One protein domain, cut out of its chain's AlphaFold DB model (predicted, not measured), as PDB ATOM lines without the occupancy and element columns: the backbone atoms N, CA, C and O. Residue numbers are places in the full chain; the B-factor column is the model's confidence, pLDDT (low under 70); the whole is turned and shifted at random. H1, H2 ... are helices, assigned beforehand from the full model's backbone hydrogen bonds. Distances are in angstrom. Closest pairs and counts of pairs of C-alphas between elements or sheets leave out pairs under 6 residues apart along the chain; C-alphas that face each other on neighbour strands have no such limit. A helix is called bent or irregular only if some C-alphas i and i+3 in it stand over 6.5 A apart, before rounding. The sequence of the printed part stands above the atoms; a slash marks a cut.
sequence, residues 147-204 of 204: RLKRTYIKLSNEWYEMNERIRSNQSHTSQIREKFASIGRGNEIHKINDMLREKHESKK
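Overview. This is residues 147 to 204 of the 204 residues of an uncharacterized protein of Leptospira weilii serovar Topaz str. LT2116 (UniProt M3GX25). A very long helix, H1, makes the longest axis, and at its far end the chain turns in a tight link and folds back as a shorter helix, H2, the two making an open V in one thin, flat layer. The arms meet only near the turn; most of each stands free, with nothing between them. The printed part has 58 residues with two named helices, H1 then H2, and no named strand; the class is all helix. The whole is extended, with a radius of gyration of the C-alphas of 17.7 A, and the C-alphas span 54 by 33 by 7 A.

Along the chain. H1 holds residues 147 to 182 and measures 52.8 A from first to last C-alpha, from C-alpha 147 at (22.601, 47.175, 11.569) to C-alpha 182 at (-11.714, 27.337, 46.393). H2 holds residues 188 to 201 and measures 20.3 A, ending with C-alpha 201 at (-1.773, 15.407, 18.828). Neither helix is bent.

Arrangement. H1 and H2 only just touch, with 3 pairs of C-alphas within 8 A. H1 touches with residues 177 to 180 alone, and H2 with residues 188 to 189 alone. The closest C-alphas of the two are those of Arg 177 and Ile 189, 7.3 A apart. Their lines stand at a steep tilt of 46 degrees, and they run opposite ways. Their centres are 22.3 A apart. In H1 and H2 every O i to N i+4 pair is within hydrogen-bond range.

Size, cuts and confidence. The two C-alphas farthest apart are those of Arg 147 and Gly 184, at 55.4 A. Residues 147 to 172, which belong to H1, stand free, and so do residues 190 to 204, of which 190 to 201 belong to H2. The link from H1 to H2, of 5 residues, is tight. The printed part has no cut and ends at residue 204, the chain's last residue. The mean pLDDT of the printed part is 94.8, and residue 204 is under 70.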
ATOM      1  N   ARG A 147      23.635  48.157  11.901       97.50
ATOM      2  CA  ARG A 147      22.601  47.175  11.569       97.50
ATOM      3  C   ARG A 147      22.476  46.106  12.656       97.50
ATOM      4  O   ARG A 147      21.369  45.892  13.144       97.50
ATOM      5  N   LEU A 148      23.586  45.495  13.078       97.62
ATOM      6  CA  LEU A 148      23.589  44.487  14.146       97.62
ATOM      7  C   LEU A 148      23.051  45.049  15.467       97.62
ATOM      8  O   LEU A 148      22.191  44.420  16.080       97.62
ATOM      9  N   LYS A 149      23.487  46.250  15.873       98.06
ATOM     10  CA  LYS A 149      22.971  46.932  17.075       98.06
ATOM     11  C   LYS A 149      21.456  47.124  17.009       98.06
ATOM     12  O   LYS A 149      20.757  46.780  17.956       98.06
ATOM     13  N   ARG A 150      20.935  47.632  15.886       97.88
ATOM     14  CA  ARG A 150      19.489  47.847  15.692       97.88
ATOM     15  C   ARG A 150      18.707  46.540  15.765       97.88
ATOM     16  O   ARG A 150      17.686  46.484  16.443       97.88
ATOM     17  N   THR A 151      19.189  45.489  15.101       97.69
ATOM     18  CA  THR A 151      18.553  44.166  15.157       97.69
ATOM     19  C   THR A 151      18.566  43.601  16.575       97.69
ATOM     20  O   THR A 151      17.541  43.098  17.023       97.69
ATOM     21  N   TYR A 152      19.679  43.730  17.299       97.81
ATOM     22  CA  TYR A 152      19.781  43.279  18.685       97.81
ATOM     23  C   TYR A 152      18.795  44.008  19.604       97.81
ATOM     24  O   TYR A 152      18.057  43.356  20.334       97.81
ATOM     25  N   ILE A 153      18.727  45.343  19.526       98.06
ATOM     26  CA  ILE A 153      17.781  46.144  20.318       98.06
ATOM     27  C   ILE A 153      16.341  45.709  20.034       98.06
ATOM     28  O   ILE A 153      15.579  45.472  20.967       98.06
ATOM     29  N   LYS A 154      15.980  45.545  18.755       98.06
ATOM     30  CA  LYS A 154      14.642  45.093  18.361       98.06
ATOM     31  C   LYS A 154      14.302  43.730  18.973       98.06
ATOM     32  O   LYS A 154      13.279  43.612  19.638       98.06
ATOM     33  N   LEU A 155      15.171  42.734  18.791       97.94
ATOM     34  CA  LEU A 155      14.960  41.389  19.337       97.94
ATOM     35  C   LEU A 155      14.907  41.391  20.868       97.94
ATOM     36  O   LEU A 155      14.112  40.664  21.456       97.94
ATOM     37  N   SER A 156      15.726  42.218  21.518       98.06
ATOM     38  CA  SER A 156      15.703  42.357  22.972       98.06
ATOM     39  C   SER A 156      14.364  42.908  23.458       98.06
ATOM     40  O   SER A 156      13.827  42.393  24.434       98.06
ATOM     41  N   ASN A 157      13.811  43.921  22.789       97.94
ATOM     42  CA  ASN A 157      12.509  44.488  23.145       97.94
ATOM     43  C   ASN A 157      11.381  43.470  22.941       97.94
ATOM     44  O   ASN A 157      10.579  43.265  23.849       97.94
ATOM     45  N   GLU A 158      11.367  42.772  21.802       98.12
ATOM     46  CA  GLU A 158      10.404  41.695  21.531       98.12
ATOM     47  C   GLU A 158      10.480  40.587  22.597       98.12
ATOM     48  O   GLU A 158       9.453  40.092  23.066       98.12
ATOM     49  N   TRP A 159      11.692  40.231  23.035       98.12
ATOM     50  CA  TRP A 159      11.907  39.273  24.120       98.12
ATOM     51  C   TRP A 159      11.331  39.760  25.455       98.12
ATOM     52  O   TRP A 159      10.671  38.989  26.155       98.12
ATOM     53  N   TYR A 160      11.542  41.032  25.807       97.88
ATOM     54  CA  TYR A 160      10.958  41.622  27.014       97.88
ATOM     55  C   TYR A 160       9.428  41.603  26.968       97.88
ATOM     56  O   TYR A 160       8.806  41.110  27.908       97.88
ATOM     57  N   GLU A 161       8.819  42.046  25.868       97.81
ATOM     58  CA  GLU A 161       7.359  42.030  25.703       97.81
ATOM     59  C   GLU A 161       6.778  40.615  25.799       97.81
ATOM     60  O   GLU A 161       5.757  40.392  26.454       97.81
ATOM     61  N   MET A 162       7.432  39.638  25.169       98.44
ATOM     62  CA  MET A 162       7.006  38.243  25.239       98.44
ATOM     63  C   MET A 162       7.099  37.702  26.668       98.44
ATOM     64  O   MET A 162       6.172  37.033  27.128       98.44
ATOM     65  N   ASN A 163       8.165  38.031  27.397       98.06
ATOM     66  CA  ASN A 163       8.303  37.637  28.796       98.06
ATOM     67  C   ASN A 163       7.252  38.285  29.696       98.06
ATOM     68  O   ASN A 163       6.742  37.611  30.589       98.06
ATOM     69  N   GLU A 164       6.868  39.541  29.456       98.00
ATOM     70  CA  GLU A 164       5.749  40.150  30.185       98.00
ATOM     71  C   GLU A 164       4.449  39.386  29.963       98.00
ATOM     72  O   GLU A 164       3.725  39.087  30.914       98.00
ATOM     73  N   ARG A 165       4.170  38.997  28.716       98.19
ATOM     74  CA  ARG A 165       2.988  38.186  28.401       98.19
ATOM     75  C   ARG A 165       3.043  36.825  29.088       98.19
ATOM     76  O   ARG A 165       2.035  36.399  29.645       98.19
ATOM     77  N   ILE A 166       4.203  36.165  29.105       98.12
ATOM     78  CA  ILE A 166       4.397  34.892  29.818       98.12
ATOM     79  C   ILE A 166       4.125  35.072  31.314       98.12
ATOM     80  O   ILE A 166       3.352  34.300  31.880       98.12
ATOM     81  N   ARG A 167       4.691  36.107  31.942       97.94
ATOM     82  CA  ARG A 167       4.476  36.405  33.367       97.94
ATOM     83  C   ARG A 167       3.015  36.702  33.680       97.94
ATOM     84  O   ARG A 167       2.472  36.157  34.641       97.94
ATOM     85  N   SER A 168       2.365  37.518  32.854       98.25
ATOM     86  CA  SER A 168       0.936  37.804  32.982       98.25
ATOM     87  C   SER A 168       0.121  36.515  32.891       98.25
ATOM     88  O   SER A 168      -0.644  36.212  33.806       98.25
ATOM     89  N   ASN A 169       0.353  35.690  31.868       97.94
ATOM     90  CA  ASN A 169      -0.344  34.416  31.694       97.94
ATOM     91  C   ASN A 169      -0.112  33.456  32.866       97.94
ATOM     92  O   ASN A 169      -1.053  32.797  33.302       97.94
ATOM     93  N   GLN A 170       1.108  33.389  33.402       97.31
ATOM     94  CA  GLN A 170       1.418  32.593  34.591       97.31
ATOM     95  C   GLN A 170       0.623  33.081  35.805       97.31
ATOM     96  O   GLN A 170      -0.024  32.272  36.465       97.31
ATOM     97  N   SER A 171       0.600  34.393  36.054       97.88
ATOM     98  CA  SER A 171      -0.189  34.990  37.140       97.88
ATOM     99  C   SER A 171      -1.681  34.677  37.000       97.88
ATOM    100  O   SER A 171      -2.305  34.184  37.940       97.88
ATOM    101  N   HIS A 172      -2.248  34.872  35.807       97.69
ATOM    102  CA  HIS A 172      -3.655  34.567  35.535       97.69
ATOM    103  C   HIS A 172      -3.949  33.072  35.691       97.69
ATOM    104  O   HIS A 172      -4.969  32.699  36.269       97.69
ATOM    105  N   THR A 173      -3.038  32.209  35.236       95.56
ATOM    106  CA  THR A 173      -3.157  30.757  35.401       95.56
ATOM    107  C   THR A 173      -3.208  30.394  36.880       95.56
ATOM    108  O   THR A 173      -4.116  29.668  37.275       95.56
ATOM    109  N   SER A 174      -2.302  30.930  37.704       96.31
ATOM    110  CA  SER A 174      -2.302  30.718  39.157       96.31
ATOM    111  C   SER A 174      -3.612  31.171  39.795       96.31
ATOM    112  O   SER A 174      -4.219  30.401  40.532       96.31
ATOM    113  N   GLN A 175      -4.116  32.359  39.446       97.69
ATOM    114  CA  GLN A 175      -5.414  32.834  39.941       97.69
ATOM    115  C   GLN A 175      -6.560  31.883  39.577       97.69
ATOM    116  O   GLN A 175      -7.446  31.639  40.393       97.69
ATOM    117  N   ILE A 176      -6.558  31.343  38.357       96.81
ATOM    118  CA  ILE A 176      -7.553  30.354  37.929       96.81
ATOM    119  C   ILE A 176      -7.415  29.063  38.747       96.81
ATOM    120  O   ILE A 176      -8.434  28.515  39.163       96.81
ATOM    121  N   ARG A 177      -6.188  28.602  39.032       96.12
ATOM    122  CA  ARG A 177      -5.963  27.424  39.890       96.12
ATOM    123  C   ARG A 177      -6.548  27.610  41.278       96.12
ATOM    124  O   ARG A 177      -7.301  26.750  41.724       96.12
ATOM    125  N   GLU A 178      -6.275  28.749  41.902       97.00
ATOM    126  CA  GLU A 178      -6.809  29.073  43.225       97.00
ATOM    127  C   GLU A 178      -8.341  29.162  43.214       97.00
ATOM    128  O   GLU A 178      -9.000  28.624  44.101       97.00
ATOM    129  N   LYS A 179      -8.942  29.754  42.170       97.62
ATOM    130  CA  LYS A 179     -10.407  29.790  42.009       97.62
ATOM    131  C   LYS A 179     -11.020  28.398  41.858       97.62
ATOM    132  O   LYS A 179     -12.087  28.146  42.403       97.62
ATOM    133  N   PHE A 180     -10.376  27.488  41.127       97.44
ATOM    134  CA  PHE A 180     -10.838  26.101  41.034       97.44
ATOM    135  C   PHE A 180     -10.677  25.351  42.359       97.44
ATOM    136  O   PHE A 180     -11.554  24.566  42.723       97.44
ATOM    137  N   ALA A 181      -9.587  25.598  43.086       95.75
ATOM    138  CA  ALA A 181      -9.356  25.012  44.398       95.75
ATOM    139  C   ALA A 181     -10.401  25.480  45.423       95.75
ATOM    140  O   ALA A 181     -10.952  24.647  46.141       95.75
ATOM    141  N   SER A 182     -10.749  26.773  45.437       97.50
ATOM    142  CA  SER A 182     -11.714  27.337  46.393       97.50
ATOM    143  C   SER A 182     -13.136  26.795  46.229       97.50
ATOM    144  O   SER A 182     -13.880  26.735  47.203       97.50
ATOM    145  N   ILE A 183     -13.505  26.345  45.025       97.69
ATOM    146  CA  ILE A 183     -14.795  25.687  44.751       97.69
ATOM    147  C   ILE A 183     -14.719  24.149  44.805       97.69
ATOM    148  O   ILE A 183     -15.644  23.473  44.351       97.69
ATOM    149  N   GLY A 184     -13.612  23.575  45.291       94.75
ATOM    150  CA  GLY A 184     -13.425  22.122  45.414       94.75
ATOM    151  C   GLY A 184     -13.213  21.380  44.086       94.75
ATOM    152  O   GLY A 184     -13.315  20.156  44.039       94.75
ATOM    153  N   ARG A 185     -12.907  22.090  42.992       95.69
ATOM    154  CA  ARG A 185     -12.695  21.536  41.639       95.69
ATOM    155  C   ARG A 185     -11.237  21.627  41.169       95.69
ATOM    156  O   ARG A 185     -10.973  21.836  39.988       95.69
ATOM    157  N   GLY A 186     -10.268  21.438  42.064       90.12
ATOM    158  CA  GLY A 186      -8.833  21.554  41.740       90.12
ATOM    159  C   GLY A 186      -8.340  20.623  40.615       90.12
ATOM    160  O   GLY A 186      -7.418  20.966  39.877       90.12
ATOM    161  N   ASN A 187      -8.995  19.475  40.418       92.94
ATOM    162  CA  ASN A 187      -8.620  18.499  39.388       92.94
ATOM    163  C   ASN A 187      -9.050  18.904  37.969       92.94
ATOM    164  O   ASN A 187      -8.580  18.313  36.998       92.94
ATOM    165  N   GLU A 188      -9.917  19.909  37.823       94.25
ATOM    166  CA  GLU A 188     -10.478  20.292  36.524       94.25
ATOM    167  C   GLU A 188      -9.403  20.806  35.555       94.25
ATOM    168  O   GLU A 188      -9.454  20.538  34.359       94.25
ATOM    169  N   ILE A 189      -8.362  21.457  36.081       92.62
ATOM    170  CA  ILE A 189      -7.216  21.919  35.285       92.62
ATOM    171  C   ILE A 189      -6.453  20.754  34.651       92.62
ATOM    172  O   ILE A 189      -5.987  20.885  33.523       92.62
ATOM    173  N   HIS A 190      -6.325  19.623  35.350       91.69
ATOM    174  CA  HIS A 190      -5.650  18.443  34.807       91.69
ATOM    175  C   HIS A 190      -6.435  17.888  33.616       91.69
ATOM    176  O   HIS A 190      -5.877  17.786  32.529       91.69
ATOM    177  N   LYS A 191      -7.754  17.703  33.776       94.69
ATOM    178  CA  LYS A 191      -8.640  17.258  32.687       94.69
ATOM    179  C   LYS A 191      -8.577  18.182  31.470       94.69
ATOM    180  O   LYS A 191      -8.469  17.711  30.343       94.69
ATOM    181  N   ILE A 192      -8.623  19.501  31.688       95.06
ATOM    182  CA  ILE A 192      -8.526  20.486  30.600       95.06
ATOM    183  C   ILE A 192      -7.179  20.359  29.873       95.06
ATOM    184  O   ILE A 192      -7.145  20.390  28.644       95.06
ATOM    185  N   ASN A 193      -6.073  20.205  30.604       93.44
ATOM    186  CA  ASN A 193      -4.749  20.050  29.997       93.44
ATOM    187  C   ASN A 193      -4.629  18.753  29.183       93.44
ATOM    188  O   ASN A 193      -4.013  18.778  28.116       93.44
ATOM    189  N   ASP A 194      -5.232  17.660  29.650       94.62
ATOM    190  CA  ASP A 194      -5.262  16.383  28.929       94.62
ATOM    191  C   ASP A 194      -6.046  16.523  27.614       94.62
ATOM    192  O   ASP A 194      -5.508  16.235  26.543       94.62
ATOM    193  N   MET A 195      -7.242  17.124  27.657       94.62
ATOM    194  CA  MET A 195      -8.032  17.430  26.453       94.62
ATOM    195  C   MET A 195      -7.276  18.321  25.456       94.62
ATOM    196  O   MET A 195      -7.377  18.150  24.237       94.62
ATOM    197  N   LEU A 196      -6.527  19.314  25.949       92.75
ATOM    198  CA  LEU A 196      -5.719  20.185  25.093       92.75
ATOM    199  C   LEU A 196      -4.577  19.411  24.427       92.75
ATOM    200  O   LEU A 196      -4.327  19.622  23.238       92.75
ATOM    201  N   ARG A 197      -3.911  18.506  25.154       92.88
ATOM    202  CA  ARG A 197      -2.845  17.650  24.614       92.88
ATOM    203  C   ARG A 197      -3.368  16.764  23.483       92.88
ATOM    204  O   ARG A 197      -2.812  16.814  22.387       92.88
ATOM    205  N   GLU A 198      -4.478  16.063  23.701       92.81
ATOM    206  CA  GLU A 198      -5.122  15.209  22.686       92.81
ATOM    207  C   GLU A 198      -5.511  16.000  21.423       92.81
ATOM    208  O   GLU A 198      -5.308  15.559  20.287       92.81
ATOM    209  N   LYS A 199      -6.013  17.230  21.593       90.50
ATOM    210  CA  LYS A 199      -6.340  18.130  20.473       90.50
ATOM    211  C   LYS A 199      -5.110  18.581  19.679       90.50
ATOM    212  O   LYS A 199      -5.220  18.881  18.490       90.50
ATOM    213  N   HIS A 200      -3.957  18.707  20.326       86.00
ATOM    214  CA  HIS A 200      -2.708  19.050  19.647       86.00
ATOM    215  C   HIS A 200      -2.106  17.854  18.906       86.00
ATOM    216  O   HIS A 200      -1.533  18.045  17.834       86.00
ATOM    217  N   GLU A 201      -2.257  16.647  19.444       87.38
ATOM    218  CA  GLU A 201      -1.773  15.407  18.828       87.38
ATOM    219  C   GLU A 201      -2.623  14.999  17.619       87.38
ATOM    220  O   GLU A 201      -2.069  14.656  16.584       87.38
ATOM    221  N   SER A 202      -3.946  15.166  17.684       83.44
ATOM    222  CA  SER A 202      -4.872  14.892  16.568       83.44
ATOM    223  C   SER A 202      -4.777  15.861  15.379       83.44
ATOM    224  O   SER A 202      -5.381  15.620  14.337       83.44
ATOM    225  N   LYS A 203      -4.052  16.975  15.526       77.00
ATOM    226  CA  LYS A 203      -3.835  17.974  14.464       77.00
ATOM    227  C   LYS A 203      -2.498  17.826  13.734       77.00
ATOM    228  O   LYS A 203      -2.248  18.608  12.815       77.00
ATOM    229  N   LYS A 204      -1.633  16.918  14.181       60.38
ATOM    230  CA  LYS A 204      -0.391  16.563  13.486       60.38
ATOM    231  C   LYS A 204      -0.646  15.445  12.491       60.38
ATOM    232  O   LYS A 204       0.040  15.482  11.451       60.38
TER     233      LYS A 204